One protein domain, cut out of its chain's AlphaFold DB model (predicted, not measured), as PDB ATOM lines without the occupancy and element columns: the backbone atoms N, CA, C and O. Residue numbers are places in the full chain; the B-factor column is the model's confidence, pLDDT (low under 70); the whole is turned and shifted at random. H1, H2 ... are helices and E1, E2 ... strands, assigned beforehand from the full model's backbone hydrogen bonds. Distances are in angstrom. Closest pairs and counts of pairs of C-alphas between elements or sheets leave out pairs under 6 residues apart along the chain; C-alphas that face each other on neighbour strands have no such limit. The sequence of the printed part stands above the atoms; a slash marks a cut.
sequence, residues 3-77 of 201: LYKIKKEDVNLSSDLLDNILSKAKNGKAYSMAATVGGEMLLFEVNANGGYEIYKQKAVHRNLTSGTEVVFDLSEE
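AT A GLANCE: This is residues 3 to 77 of the 201 residues of the protein "ATPase_AAA_core domain-containing protein" of Prevotella copri (UniProt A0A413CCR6). A strongly twisted antiparallel sheet is strung along one long strand, E4, in a rod-like outline. H1 lies toward one end of the rod, over E3 of the hairpin E2 and E3; toward the other end E4 folds back into E5 as a narrow two-stranded arm, and short E1 pairs with E4 between H1 and E5. The printed part has 75 residues, with one named helix, H1, which along the chain comes after the strand E1 and before the other four named strands, E2 to E5; the class is mixed, helices and strands, and the sheet is branched, with the antiparallel neighbour pairs E1 and E4, E2 and E3, E3 and E4, and E4 and E5. The whole is loose, with a radius of gyration of the C-alphas of 15.0 A and spans of 50 by 23 by 17 A.

HOW THE PARTS SIT: Start at E4, residues 52 to 62, which has three neighbours in staggered pairing and bends by 50 degrees at residue 59. E3, residues 40 to 46, is antiparallel to it beside residues 52 to 56; look for N 43 and O 55, 2.9 A apart and within hydrogen-bond range. On the other side of E4, beside residues 54 to 57, is antiparallel E1, residues 3 to 6, with N 4 and O 56 at 2.9 A. Beside residues 58 to 62 of E4, E5, residues 69 to 73, forms a hairpin with it, and N 61 and O 70 are 2.9 A apart, within hydrogen-bond range. E2, residues 31 to 37, forms a hairpin with E3, with N 33 and O 44 at 2.9 A. E2, E3, E4 and E5 make a meander, each strand the antiparallel neighbour of the one before. H1, residues 15 to 23, is on the sheet at a height of 9.0 A, over E3 and slantwise to the strands, at 41 degrees to E3 on the local plane. Its closest C-alphas to E3 are those of Leu 22 and Val 46, 7.4 A apart; H1 and E2 are near each other. In H1 every O i to N i+4 pair is within hydrogen-bond range. E1 and E5 are apart.

IN THESE COORDINATES: Find C-alpha 52 at (-35.584, -32.049, -13.816); from there E4 runs 30.3 A to C-alpha 62 at (-62.236, -32.758, 0.484). E3 measures 18.7 A and E2 18.5 A from first to last C-alpha, E5 13.4 A, H1 11.8 A and E1 9.3 A. E1 begins at C-alpha 3, (-47.429, -34.205, -4.892).

THE WHOLE: The two C-alphas farthest apart, those of Asn 27 and Thr 65, are 50.3 A apart. The printed part has no cut. The links E2 to E3 and E3 to E4 are tight, the others short. The mean pLDDT of the printed part is 84.1; look at residues 24 to 28, between H1 and E2, for the values under 70.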
ATOM      1  N   LEU A   3     -48.545 -34.941  -4.302       89.56
ATOM      2  CA  LEU A   3     -47.429 -34.205  -4.892       89.56
ATOM      3  C   LEU A   3     -47.966 -33.274  -5.979       89.56
ATOM      4  O   LEU A   3     -48.715 -33.703  -6.854       89.56
ATOM      5  N   TYR A   4     -47.570 -32.007  -5.915       91.00
ATOM      6  CA  TYR A   4     -47.876 -30.998  -6.920       91.00
ATOM      7  C   TYR A   4     -46.586 -30.558  -7.589       91.00
ATOM      8  O   TYR A   4     -45.618 -30.211  -6.912       91.00
ATOM      9  N   LYS A   5     -46.582 -30.565  -8.922       92.25
ATOM     10  CA  LYS A   5     -45.479 -30.020  -9.708       92.25
ATOM     11  C   LYS A   5     -45.441 -28.506  -9.531       92.25
ATOM     12  O   LYS A   5     -46.469 -27.848  -9.693       92.25
ATOM     13  N   ILE A   6     -44.268 -27.973  -9.224       90.69
ATOM     14  CA  ILE A   6     -44.049 -26.538  -9.032       90.69
ATOM     15  C   ILE A   6     -42.967 -26.023  -9.977       90.69
ATOM     16  O   ILE A   6     -42.146 -26.795 -10.486       90.69
ATOM     17  N   LYS A   7     -42.966 -24.715 -10.241       86.88
ATOM     18  CA  LYS A   7     -41.914 -24.091 -11.045       86.88
ATOM     19  C   LYS A   7     -40.742 -23.713 -10.147       86.88
ATOM     20  O   LYS A   7     -40.918 -23.416  -8.971       86.88
ATOM     21  N   LYS A   8     -39.537 -23.658 -10.724       81.38
ATOM     22  CA  LYS A   8     -38.337 -23.171 -10.020       81.38
ATOM     23  C   LYS A   8     -38.533 -21.754  -9.468       81.38
ATOM     24  O   LYS A   8     -38.011 -21.453  -8.409       81.38
ATOM     25  N   GLU A   9     -39.265 -20.911 -10.190       82.25
ATOM     26  CA  GLU A   9     -39.539 -19.512  -9.827       82.25
ATOM     27  C   GLU A   9     -40.344 -19.376  -8.526       82.25
ATOM     28  O   GLU A   9     -40.194 -18.385  -7.820       82.25
ATOM     29  N   ASP A  10     -41.145 -20.390  -8.187       80.62
ATOM     30  CA  ASP A  10     -41.993 -20.400  -6.992       80.62
ATOM     31  C   ASP A  10     -41.213 -20.809  -5.729       80.62
ATOM     32  O   ASP A  10     -41.774 -20.872  -4.636       80.62
ATOM     33  N   VAL A  11     -39.918 -21.115  -5.868       77.94
ATOM     34  CA  VAL A  11     -39.062 -21.613  -4.792       77.94
ATOM     35  C   VAL A  11     -37.796 -20.780  -4.708       77.94
ATOM     36  O   VAL A  11     -37.100 -20.565  -5.699       77.94
ATOM     37  N   ASN A  12     -37.418 -20.390  -3.491       75.69
ATOM     38  CA  ASN A  12     -36.148 -19.717  -3.236       75.69
ATOM     39  C   ASN A  12     -34.962 -20.708  -3.246       75.69
ATOM     40  O   ASN A  12     -34.345 -20.995  -2.220       75.69
ATOM     41  N   LEU A  13     -34.691 -21.290  -4.415       78.56
ATOM     42  CA  LEU A  13     -33.608 -22.240  -4.670       78.56
ATOM     43  C   LEU A  13     -32.340 -21.504  -5.112       78.56
ATOM     44  O   LEU A  13     -32.321 -20.895  -6.185       78.56
ATOM     45  N   SER A  14     -31.258 -21.610  -4.334       80.06
ATOM     46  CA  SER A  14     -29.957 -21.093  -4.771       80.06
ATOM     47  C   SER A  14     -29.443 -21.866  -5.990       80.06
ATOM     48  O   SER A  14     -29.674 -23.073  -6.130       80.06
ATOM     49  N   SER A  15     -28.730 -21.168  -6.880       79.12
ATOM     50  CA  SER A  15     -28.061 -21.780  -8.037       79.12
ATOM     51  C   SER A  15     -27.128 -22.906  -7.603       79.12
ATOM     52  O   SER A  15     -27.187 -23.993  -8.164       79.12
ATOM     53  N   ASP A  16     -26.369 -22.683  -6.532       81.00
ATOM     54  CA  ASP A  16     -25.386 -23.640  -6.029       81.00
ATOM     55  C   ASP A  16     -26.042 -24.928  -5.519       81.00
ATOM     56  O   ASP A  16     -25.513 -26.023  -5.717       81.00
ATOM     57  N   LEU A  17     -27.208 -24.833  -4.865       78.94
ATOM     58  CA  LEU A  17     -27.939 -26.016  -4.412       78.94
ATOM     59  C   LEU A  17     -28.473 -26.801  -5.611       78.94
ATOM     60  O   LEU A  17     -28.329 -28.020  -5.649       78.94
ATOM     61  N   LEU A  18     -29.041 -26.115  -6.605       80.31
ATOM     62  CA  LEU A  18     -29.538 -26.757  -7.819       80.31
ATOM     63  C   LEU A  18     -28.405 -27.441  -8.595       80.31
ATOM     64  O   LEU A  18     -28.552 -28.591  -8.998       80.31
ATOM     65  N   ASP A  19     -27.261 -26.779  -8.742       81.25
ATOM     66  CA  ASP A  19     -26.091 -27.338  -9.416       81.25
ATOM     67  C   ASP A  19     -25.534 -28.539  -8.652       81.25
ATOM     68  O   ASP A  19     -25.205 -29.557  -9.260       81.25
ATOM     69  N   ASN A  20     -25.505 -28.491  -7.316       80.69
ATOM     70  CA  ASN A  20     -25.144 -29.644  -6.494       80.69
ATOM     71  C   ASN A  20     -26.118 -30.810  -6.686       80.69
ATOM     72  O   ASN A  20     -25.675 -31.949  -6.858       80.69
ATOM     73  N   ILE A  21     -27.428 -30.537  -6.700       78.12
ATOM     74  CA  ILE A  21     -28.467 -31.536  -6.955       78.12
ATOM     75  C   ILE A  21     -28.225 -32.178  -8.318       78.12
ATOM     76  O   ILE A  21     -28.068 -33.395  -8.366       78.12
ATOM     77  N   LEU A  22     -28.116 -31.384  -9.388       76.50
ATOM     78  CA  LEU A  22     -27.934 -31.850 -10.767       76.50
ATOM     79  C   LEU A  22     -26.566 -32.503 -11.004       76.50
ATOM     80  O   LEU A  22     -26.448 -33.419 -11.812       76.50
ATOM     81  N   SER A  23     -25.521 -32.103 -10.279       73.62
ATOM     82  CA  SER A  23     -24.184 -32.696 -10.410       73.62
ATOM     83  C   SER A  23     -24.139 -34.167  -9.987       73.62
ATOM     84  O   SER A  23     -23.285 -34.914 -10.466       73.62
ATOM     85  N   LYS A  24     -25.083 -34.612  -9.148       69.38
ATOM     86  CA  LYS A  24     -25.239 -36.026  -8.778       69.38
ATOM     87  C   LYS A  24     -25.848 -36.871  -9.908       69.38
ATOM     88  O   LYS A  24     -25.687 -38.087  -9.895       69.38
ATOM     89  N   ALA A  25     -26.439 -36.243 -10.930       64.44
ATOM     90  CA  ALA A  25     -26.989 -36.896 -12.124       64.44
ATOM     91  C   ALA A  25     -25.936 -37.468 -13.085       64.44
ATOM     92  O   ALA A  25     -26.291 -38.135 -14.058       64.44
ATOM     93  N   LYS A  26     -24.644 -37.189 -12.853       58.00
ATOM     94  CA  LYS A  26     -23.548 -37.326 -13.832       58.00
ATOM     95  C   LYS A  26     -23.334 -38.721 -14.444       58.00
ATOM     96  O   LYS A  26     -22.570 -38.830 -15.394       58.00
ATOM     97  N   ASN A  27     -24.036 -39.758 -13.986       60.50
ATOM     98  CA  ASN A  27     -23.947 -41.117 -14.533       60.50
ATOM     99  C   ASN A  27     -25.084 -41.502 -15.502       60.50
ATOM    100  O   ASN A  27     -25.247 -42.686 -15.794       60.50
ATOM    101  N   GLY A  28     -25.889 -40.546 -15.987       67.06
ATOM    102  CA  GLY A  28     -26.911 -40.805 -17.016       67.06
ATOM    103  C   GLY A  28     -28.059 -41.708 -16.551       67.06
ATOM    104  O   GLY A  28     -28.765 -42.297 -17.366       67.06
ATOM    105  N   LYS A  29     -28.244 -41.845 -15.236       75.69
ATOM    106  CA  LYS A  29     -29.375 -42.553 -14.634       75.69
ATOM    107  C   LYS A  29     -30.325 -41.533 -14.032       75.69
ATOM    108  O   LYS A  29     -29.880 -40.600 -13.369       75.69
ATOM    109  N   ALA A  30     -31.619 -41.735 -14.255       82.19
ATOM    110  CA  ALA A  30     -32.632 -40.976 -13.543       82.19
ATOM    111  C   ALA A  30     -32.546 -41.272 -12.039       82.19
ATOM    112  O   ALA A  30     -32.256 -42.405 -11.644       82.19
ATOM    113  N   TYR A  31     -32.788 -40.262 -11.213       84.06
ATOM    114  CA  TYR A  31     -32.857 -40.404  -9.761       84.06
ATOM    115  C   TYR A  31     -33.850 -39.402  -9.186       84.06
ATOM    116  O   TYR A  31     -34.098 -38.340  -9.764       84.06
ATOM    117  N   SER A  32     -34.374 -39.751  -8.016       84.62
ATOM    118  CA  SER A  32     -35.219 -38.877  -7.217       84.62
ATOM    119  C   SER A  32     -34.497 -38.532  -5.922       84.62
ATOM    120  O   SER A  32     -33.833 -39.384  -5.328       84.62
ATOM    121  N   MET A  33     -34.599 -37.282  -5.484       84.75
ATOM    122  CA  MET A  33     -34.004 -36.831  -4.229       84.75
ATOM    123  C   MET A  33     -34.920 -35.835  -3.533       84.75
ATOM    124  O   MET A  33     -35.432 -34.915  -4.164       84.75
ATOM    125  N   ALA A  34     -35.084 -36.000  -2.224       84.88
ATOM    126  CA  ALA A  34     -35.720 -35.004  -1.379       84.88
ATOM    127  C   ALA A  34     -34.670 -34.021  -0.838       84.88
ATOM    128  O   ALA A  34     -33.579 -34.434  -0.440       84.88
ATOM    129  N   ALA A  35     -34.991 -32.731  -0.816       82.69
ATOM    130  CA  ALA A  35     -34.176 -31.704  -0.180       82.69
ATOM    131  C   ALA A  35     -35.068 -30.703   0.557       82.69
ATOM    132  O   ALA A  35     -36.125 -30.319   0.054       82.69
ATOM    133  N   THR A  36     -34.623 -30.262   1.732       79.75
ATOM    134  CA  THR A  36     -35.305 -29.213   2.493       79.75
ATOM    135  C   THR A  36     -34.779 -27.849   2.062       79.75
ATOM    136  O   THR A  36     -33.591 -27.564   2.214       79.75
ATOM    137  N   VAL A  37     -35.652 -26.996   1.532       80.19
ATOM    138  CA  VAL A  37     -35.325 -25.644   1.062       80.19
ATOM    139  C   VAL A  37     -36.271 -24.660   1.733       80.19
ATOM    140  O   VAL A  37     -37.482 -24.781   1.605       80.19
ATOM    141  N   GLY A  38     -35.730 -23.703   2.491       74.31
ATOM    142  CA  GLY A  38     -36.555 -22.712   3.197       74.31
ATOM    143  C   GLY A  38     -37.522 -23.313   4.228       74.31
ATOM    144  O   GLY A  38     -38.551 -22.713   4.505       74.31
ATOM    145  N   GLY A  39     -37.210 -24.497   4.770       72.38
ATOM    146  CA  GLY A  39     -38.089 -25.234   5.687       72.38
ATOM    147  C   GLY A  39     -39.108 -26.144   4.994       72.38
ATOM    148  O   GLY A  39     -39.811 -26.883   5.672       72.38
ATOM    149  N   GLU A  40     -39.158 -26.152   3.661       77.62
ATOM    150  CA  GLU A  40     -40.080 -26.988   2.894       77.62
ATOM    151  C   GLU A  40     -39.355 -28.179   2.268       77.62
ATOM    152  O   GLU A  40     -38.290 -28.030   1.668       77.62
ATOM    153  N   MET A  41     -39.941 -29.371   2.376       82.12
ATOM    154  CA  MET A  41     -39.431 -30.553   1.687       82.12
ATOM    155  C   MET A  41     -39.866 -30.535   0.219       82.12
ATOM    156  O   MET A  41     -41.059 -30.520  -0.095       82.12
ATOM    157  N   LEU A  42     -38.888 -30.578  -0.681       87.94
ATOM    158  CA  LEU A  42     -39.086 -30.647  -2.123       87.94
ATOM    159  C   LEU A  42     -38.526 -31.953  -2.662       87.94
ATOM    160  O   LEU A  42     -37.433 -32.371  -2.282       87.94
ATOM    161  N   LEU A  43     -39.259 -32.574  -3.580       89.25
ATOM    162  CA  LEU A  43     -38.824 -33.757  -4.306       89.25
ATOM    163  C   LEU A  43     -38.366 -33.343  -5.704       89.25
ATOM    164  O   LEU A  43     -39.134 -32.781  -6.481       89.25
ATOM    165  N   PHE A  44     -37.117 -33.647  -6.019       89.31
ATOM    166  CA  PHE A  44     -36.529 -33.456  -7.335       89.31
ATOM    167  C   PHE A  44     -36.521 -34.790  -8.059       89.31
ATOM    168  O   PHE A  44     -35.929 -35.745  -7.562       89.31
ATOM    169  N   GLU A  45     -37.129 -34.842  -9.237       89.81
ATOM    170  CA  GLU A  45     -36.989 -35.963 -10.160       89.81
ATOM    171  C   GLU A  45     -36.126 -35.514 -11.330       89.81
ATOM    172  O   GLU A  45     -36.511 -34.627 -12.092       89.81
ATOM    173  N   VAL A  46     -34.937 -36.094 -11.458       87.62
ATOM    174  CA  VAL A  46     -33.974 -35.734 -12.501       87.62
ATOM    175  C   VAL A  46     -33.886 -36.879 -13.496       87.62
ATOM    176  O   VAL A  46     -33.686 -38.035 -13.123       87.62
ATOM    177  N   ASN A  47     -34.048 -36.564 -14.775       86.44
ATOM    178  CA  ASN A  47     -33.973 -37.531 -15.857       86.44
ATOM    179  C   ASN A  47     -32.520 -37.780 -16.299       86.44
ATOM    180  O   ASN A  47     -31.603 -37.015 -16.001       86.44
ATOM    181  N   ALA A  48     -32.315 -38.852 -17.068       81.06
ATOM    182  CA  ALA A  48     -31.002 -39.242 -17.591       81.06
ATOM    183  C   ALA A  48     -30.323 -38.170 -18.471       81.06
ATOM    184  O   ALA A  48     -29.106 -38.191 -18.631       81.06
ATOM    185  N   ASN A  49     -31.100 -37.230 -19.018       78.44
ATOM    186  CA  ASN A  49     -30.641 -36.174 -19.919       78.44
ATOM    187  C   ASN A  49     -30.377 -34.840 -19.187       78.44
ATOM    188  O   ASN A  49     -30.126 -33.830 -19.841       78.44
ATOM    189  N   GLY A  50     -30.462 -34.813 -17.851       75.31
ATOM    190  CA  GLY A  50     -30.231 -33.622 -17.026       75.31
ATOM    191  C   GLY A  50     -31.426 -32.671 -16.893       75.31
ATOM    192  O   GLY A  50     -31.316 -31.645 -16.224       75.31
ATOM    193  N   GLY A  51     -32.576 -32.992 -17.491       85.00
ATOM    194  CA  GLY A  51     -33.829 -32.292 -17.203       85.00
ATOM    195  C   GLY A  51     -34.378 -32.705 -15.839       85.00
ATOM    196  O   GLY A  51     -34.194 -33.845 -15.419       85.00
ATOM    197  N   TYR A  52     -35.059 -31.792 -15.153       87.50
ATOM    198  CA  TYR A  52     -35.584 -32.049 -13.816       87.50
ATOM    199  C   TYR A  52     -37.004 -31.526 -13.641       87.50
ATOM    200  O   TYR A  52     -37.419 -30.553 -14.276       87.50
ATOM    201  N   GLU A  53     -37.728 -32.156 -12.728       91.38
ATOM    202  CA  GLU A  53     -39.020 -31.711 -12.234       91.38
ATOM    203  C   GLU A  53     -38.950 -31.525 -10.720       91.38
ATOM    204  O   GLU A  53     -38.251 -32.263 -10.025       91.38
ATOM    205  N   ILE A  54     -39.646 -30.504 -10.221       91.25
ATOM    206  CA  ILE A  54     -39.722 -30.203  -8.793       91.25
ATOM    207  C   ILE A  54     -41.156 -30.444  -8.349       91.25
ATOM    208  O   ILE A  54     -42.101 -29.913  -8.942       91.25
ATOM    209  N   TYR A  55     -41.304 -31.214  -7.284       91.31
ATOM    210  CA  TYR A  55     -42.571 -31.485  -6.641       91.31
ATOM    211  C   TYR A  55     -42.556 -31.002  -5.200       91.31
ATOM    212  O   TYR A  55     -41.566 -31.148  -4.482       91.31
ATOM    213  N   LYS A  56     -43.697 -30.477  -4.768       90.06
ATOM    214  CA  LYS A  56     -43.974 -30.139  -3.375       90.06
ATOM    215  C   LYS A  56     -45.150 -30.956  -2.878       90.06
ATOM    216  O   LYS A  56     -46.131 -31.162  -3.598       90.06
ATOM    217  N   GLN A  57     -45.052 -31.431  -1.646       88.38
ATOM    218  CA  GLN A  57     -46.160 -32.105  -0.992       88.38
ATOM    219  C   GLN A  57     -47.173 -31.065  -0.507       88.38
ATOM    220  O   GLN A  57     -46.804 -30.100   0.156       88.38
ATOM    221  N   LYS A  58     -48.448 -31.256  -0.858       90.50
ATOM    222  CA  LYS A  58     -49.554 -30.404  -0.407       90.50
ATOM    223  C   LYS A  58     -50.654 -31.217   0.267       90.50
ATOM    224  O   LYS A  58     -50.898 -32.389  -0.073       90.50
ATOM    225  N   ALA A  59     -51.333 -30.583   1.216       91.31
ATOM    226  CA  ALA A  59     -52.527 -31.123   1.841       91.31
ATOM    227  C   ALA A  59     -53.736 -30.879   0.929       91.31
ATOM    228  O   ALA A  59     -53.864 -29.836   0.294       91.31
ATOM    229  N   VAL A  60     -54.605 -31.884   0.818       93.38
ATOM    230  CA  VAL A  60     -55.811 -31.814  -0.014       93.38
ATOM    231  C   VAL A  60     -56.982 -32.190   0.868       93.38
ATOM    232  O   VAL A  60     -57.088 -33.341   1.297       93.38
ATOM    233  N   HIS A  61     -57.840 -31.214   1.133       92.38
ATOM    234  CA  HIS A  61     -59.024 -31.374   1.962       92.38
ATOM    235  C   HIS A  61     -60.242 -31.471   1.073       92.38
ATOM    236  O   HIS A  61     -60.496 -30.592   0.251       92.38
ATOM    237  N   ARG A  62     -61.008 -32.545   1.239       93.81
ATOM    238  CA  ARG A  62     -62.236 -32.758   0.484       93.81
ATOM    239  C   ARG A  62     -63.431 -32.392   1.342       93.81
ATOM    240  O   ARG A  62     -63.657 -32.993   2.389       93.81
ATOM    241  N   ASN A  63     -64.235 -31.452   0.865       92.81
ATOM    242  CA  ASN A  63     -65.545 -31.204   1.437       92.81
ATOM    243  C   ASN A  63     -66.436 -32.426   1.160       92.81
ATOM    244  O   ASN A  63     -66.684 -32.770   0.005       92.81
ATOM    245  N   LEU A  64     -66.898 -33.096   2.216       92.50
ATOM    246  CA  LEU A  64     -67.676 -34.332   2.093       92.50
ATOM    247  C   LEU A  64     -69.081 -34.106   1.511       92.50
ATOM    248  O   LEU A  64     -69.655 -35.034   0.952       92.50
ATOM    249  N   THR A  65     -69.613 -32.886   1.604       92.75
ATOM    250  CA  THR A  65     -70.956 -32.535   1.126       92.75
ATOM    251  C   THR A  65     -70.946 -32.127  -0.345       92.75
ATOM    252  O   THR A  65     -71.741 -32.634  -1.129       92.75
ATOM    253  N   SER A  66     -70.055 -31.212  -0.741       92.69
ATOM    254  CA  SER A  66     -69.961 -30.730  -2.130       92.69
ATOM    255  C   SER A  66     -69.034 -31.579  -3.003       92.69
ATOM    256  O   SER A  66     -69.045 -31.450  -4.224       92.69
ATOM    257  N   GLY A  67     -68.183 -32.409  -2.394       93.31
ATOM    258  CA  GLY A  67     -67.147 -33.178  -3.079       93.31
ATOM    259  C   GLY A  67     -65.953 -32.348  -3.556       93.31
ATOM    260  O   GLY A  67     -65.019 -32.934  -4.102       93.31
ATOM    261  N   THR A  68     -65.967 -31.026  -3.350       95.06
ATOM    262  CA  THR A  68     -64.910 -30.109  -3.794       95.06
ATOM    263  C   THR A  68     -63.646 -30.283  -2.968       95.06
ATOM    264  O   THR A  68     -63.715 -30.460  -1.751       95.06
ATOM    265  N   GLU A  69     -62.494 -30.180  -3.620       95.44
ATOM    266  CA  GLU A  69     -61.191 -30.236  -2.965       95.44
ATOM    267  C   GLU A  69     -60.591 -28.833  -2.831       95.44
ATOM    268  O   GLU A  69     -60.678 -28.022  -3.754       95.44
ATOM    269  N   VAL A  70     -59.977 -28.562  -1.683       94.00
ATOM    270  CA  VAL A  70     -59.186 -27.359  -1.417       94.00
ATOM    271  C   VAL A  70     -57.764 -27.801  -1.105       94.00
ATOM    272  O   VAL A  70     -57.551 -28.771  -0.373       94.00
ATOM    273  N   VAL A  71     -56.798 -27.120  -1.711       93.56
ATOM    274  CA  VAL A  71     -55.378 -27.447  -1.601       93.56
ATOM    275  C   VAL A  71     -54.716 -26.426  -0.693       93.56
ATOM    276  O   VAL A  71     -54.891 -25.232  -0.911       93.56
ATOM    277  N   PHE A  72     -53.942 -26.914   0.269       91.00
ATOM    278  CA  PHE A  72     -53.178 -26.106   1.211       91.00
ATOM    279  C   PHE A  72     -51.700 -26.473   1.124       91.00
ATOM    280  O   PHE A  72     -51.338 -27.639   0.907       91.00
ATOM    281  N   ASP A  73     -50.836 -25.479   1.283       89.12
ATOM    282  CA  ASP A  73     -49.433 -25.725   1.574       89.12
ATOM    283  C   ASP A  73     -49.297 -26.338   2.975       89.12
ATOM    284  O   ASP A  73     -50.088 -26.062   3.871       89.12
ATOM    285  N   LEU A  74     -48.292 -27.196   3.184       86.50
ATOM    286  CA  LEU A  74     -48.097 -27.834   4.494       86.50
ATOM    287  C   LEU A  74     -47.858 -26.812   5.613       86.50
ATOM    288  O   LEU A  74     -48.203 -27.087   6.750       86.50
ATOM    289  N   SER A  75     -47.327 -25.631   5.296       85.62
ATOM    290  CA  SER A  75     -47.173 -24.521   6.244       85.62
ATOM    291  C   SER A  75     -48.499 -23.921   6.725       85.62
ATOM    292  O   SER A  75     -48.503 -23.151   7.678       85.62
ATOM    293  N   GLU A  76     -49.604 -24.204   6.035       89.62
ATOM    294  CA  GLU A  76     -50.951 -23.770   6.416       89.62
ATOM    295  C   GLU A  76     -51.671 -24.819   7.282       89.62
ATOM    296  O   GLU A  76     -52.757 -24.556   7.801       89.62
ATOM    297  N   GLU A  77     -51.083 -26.007   7.448       90.31
ATOM    298  CA  GLU A  77     -51.593 -27.037   8.347       90.31
ATOM    299  C   GLU A  77     -51.235 -26.739   9.802       90.31
ATOM    300  O   GLU A  77     -50.258 -26.062  10.112       90.31
TER     301      GLU A  77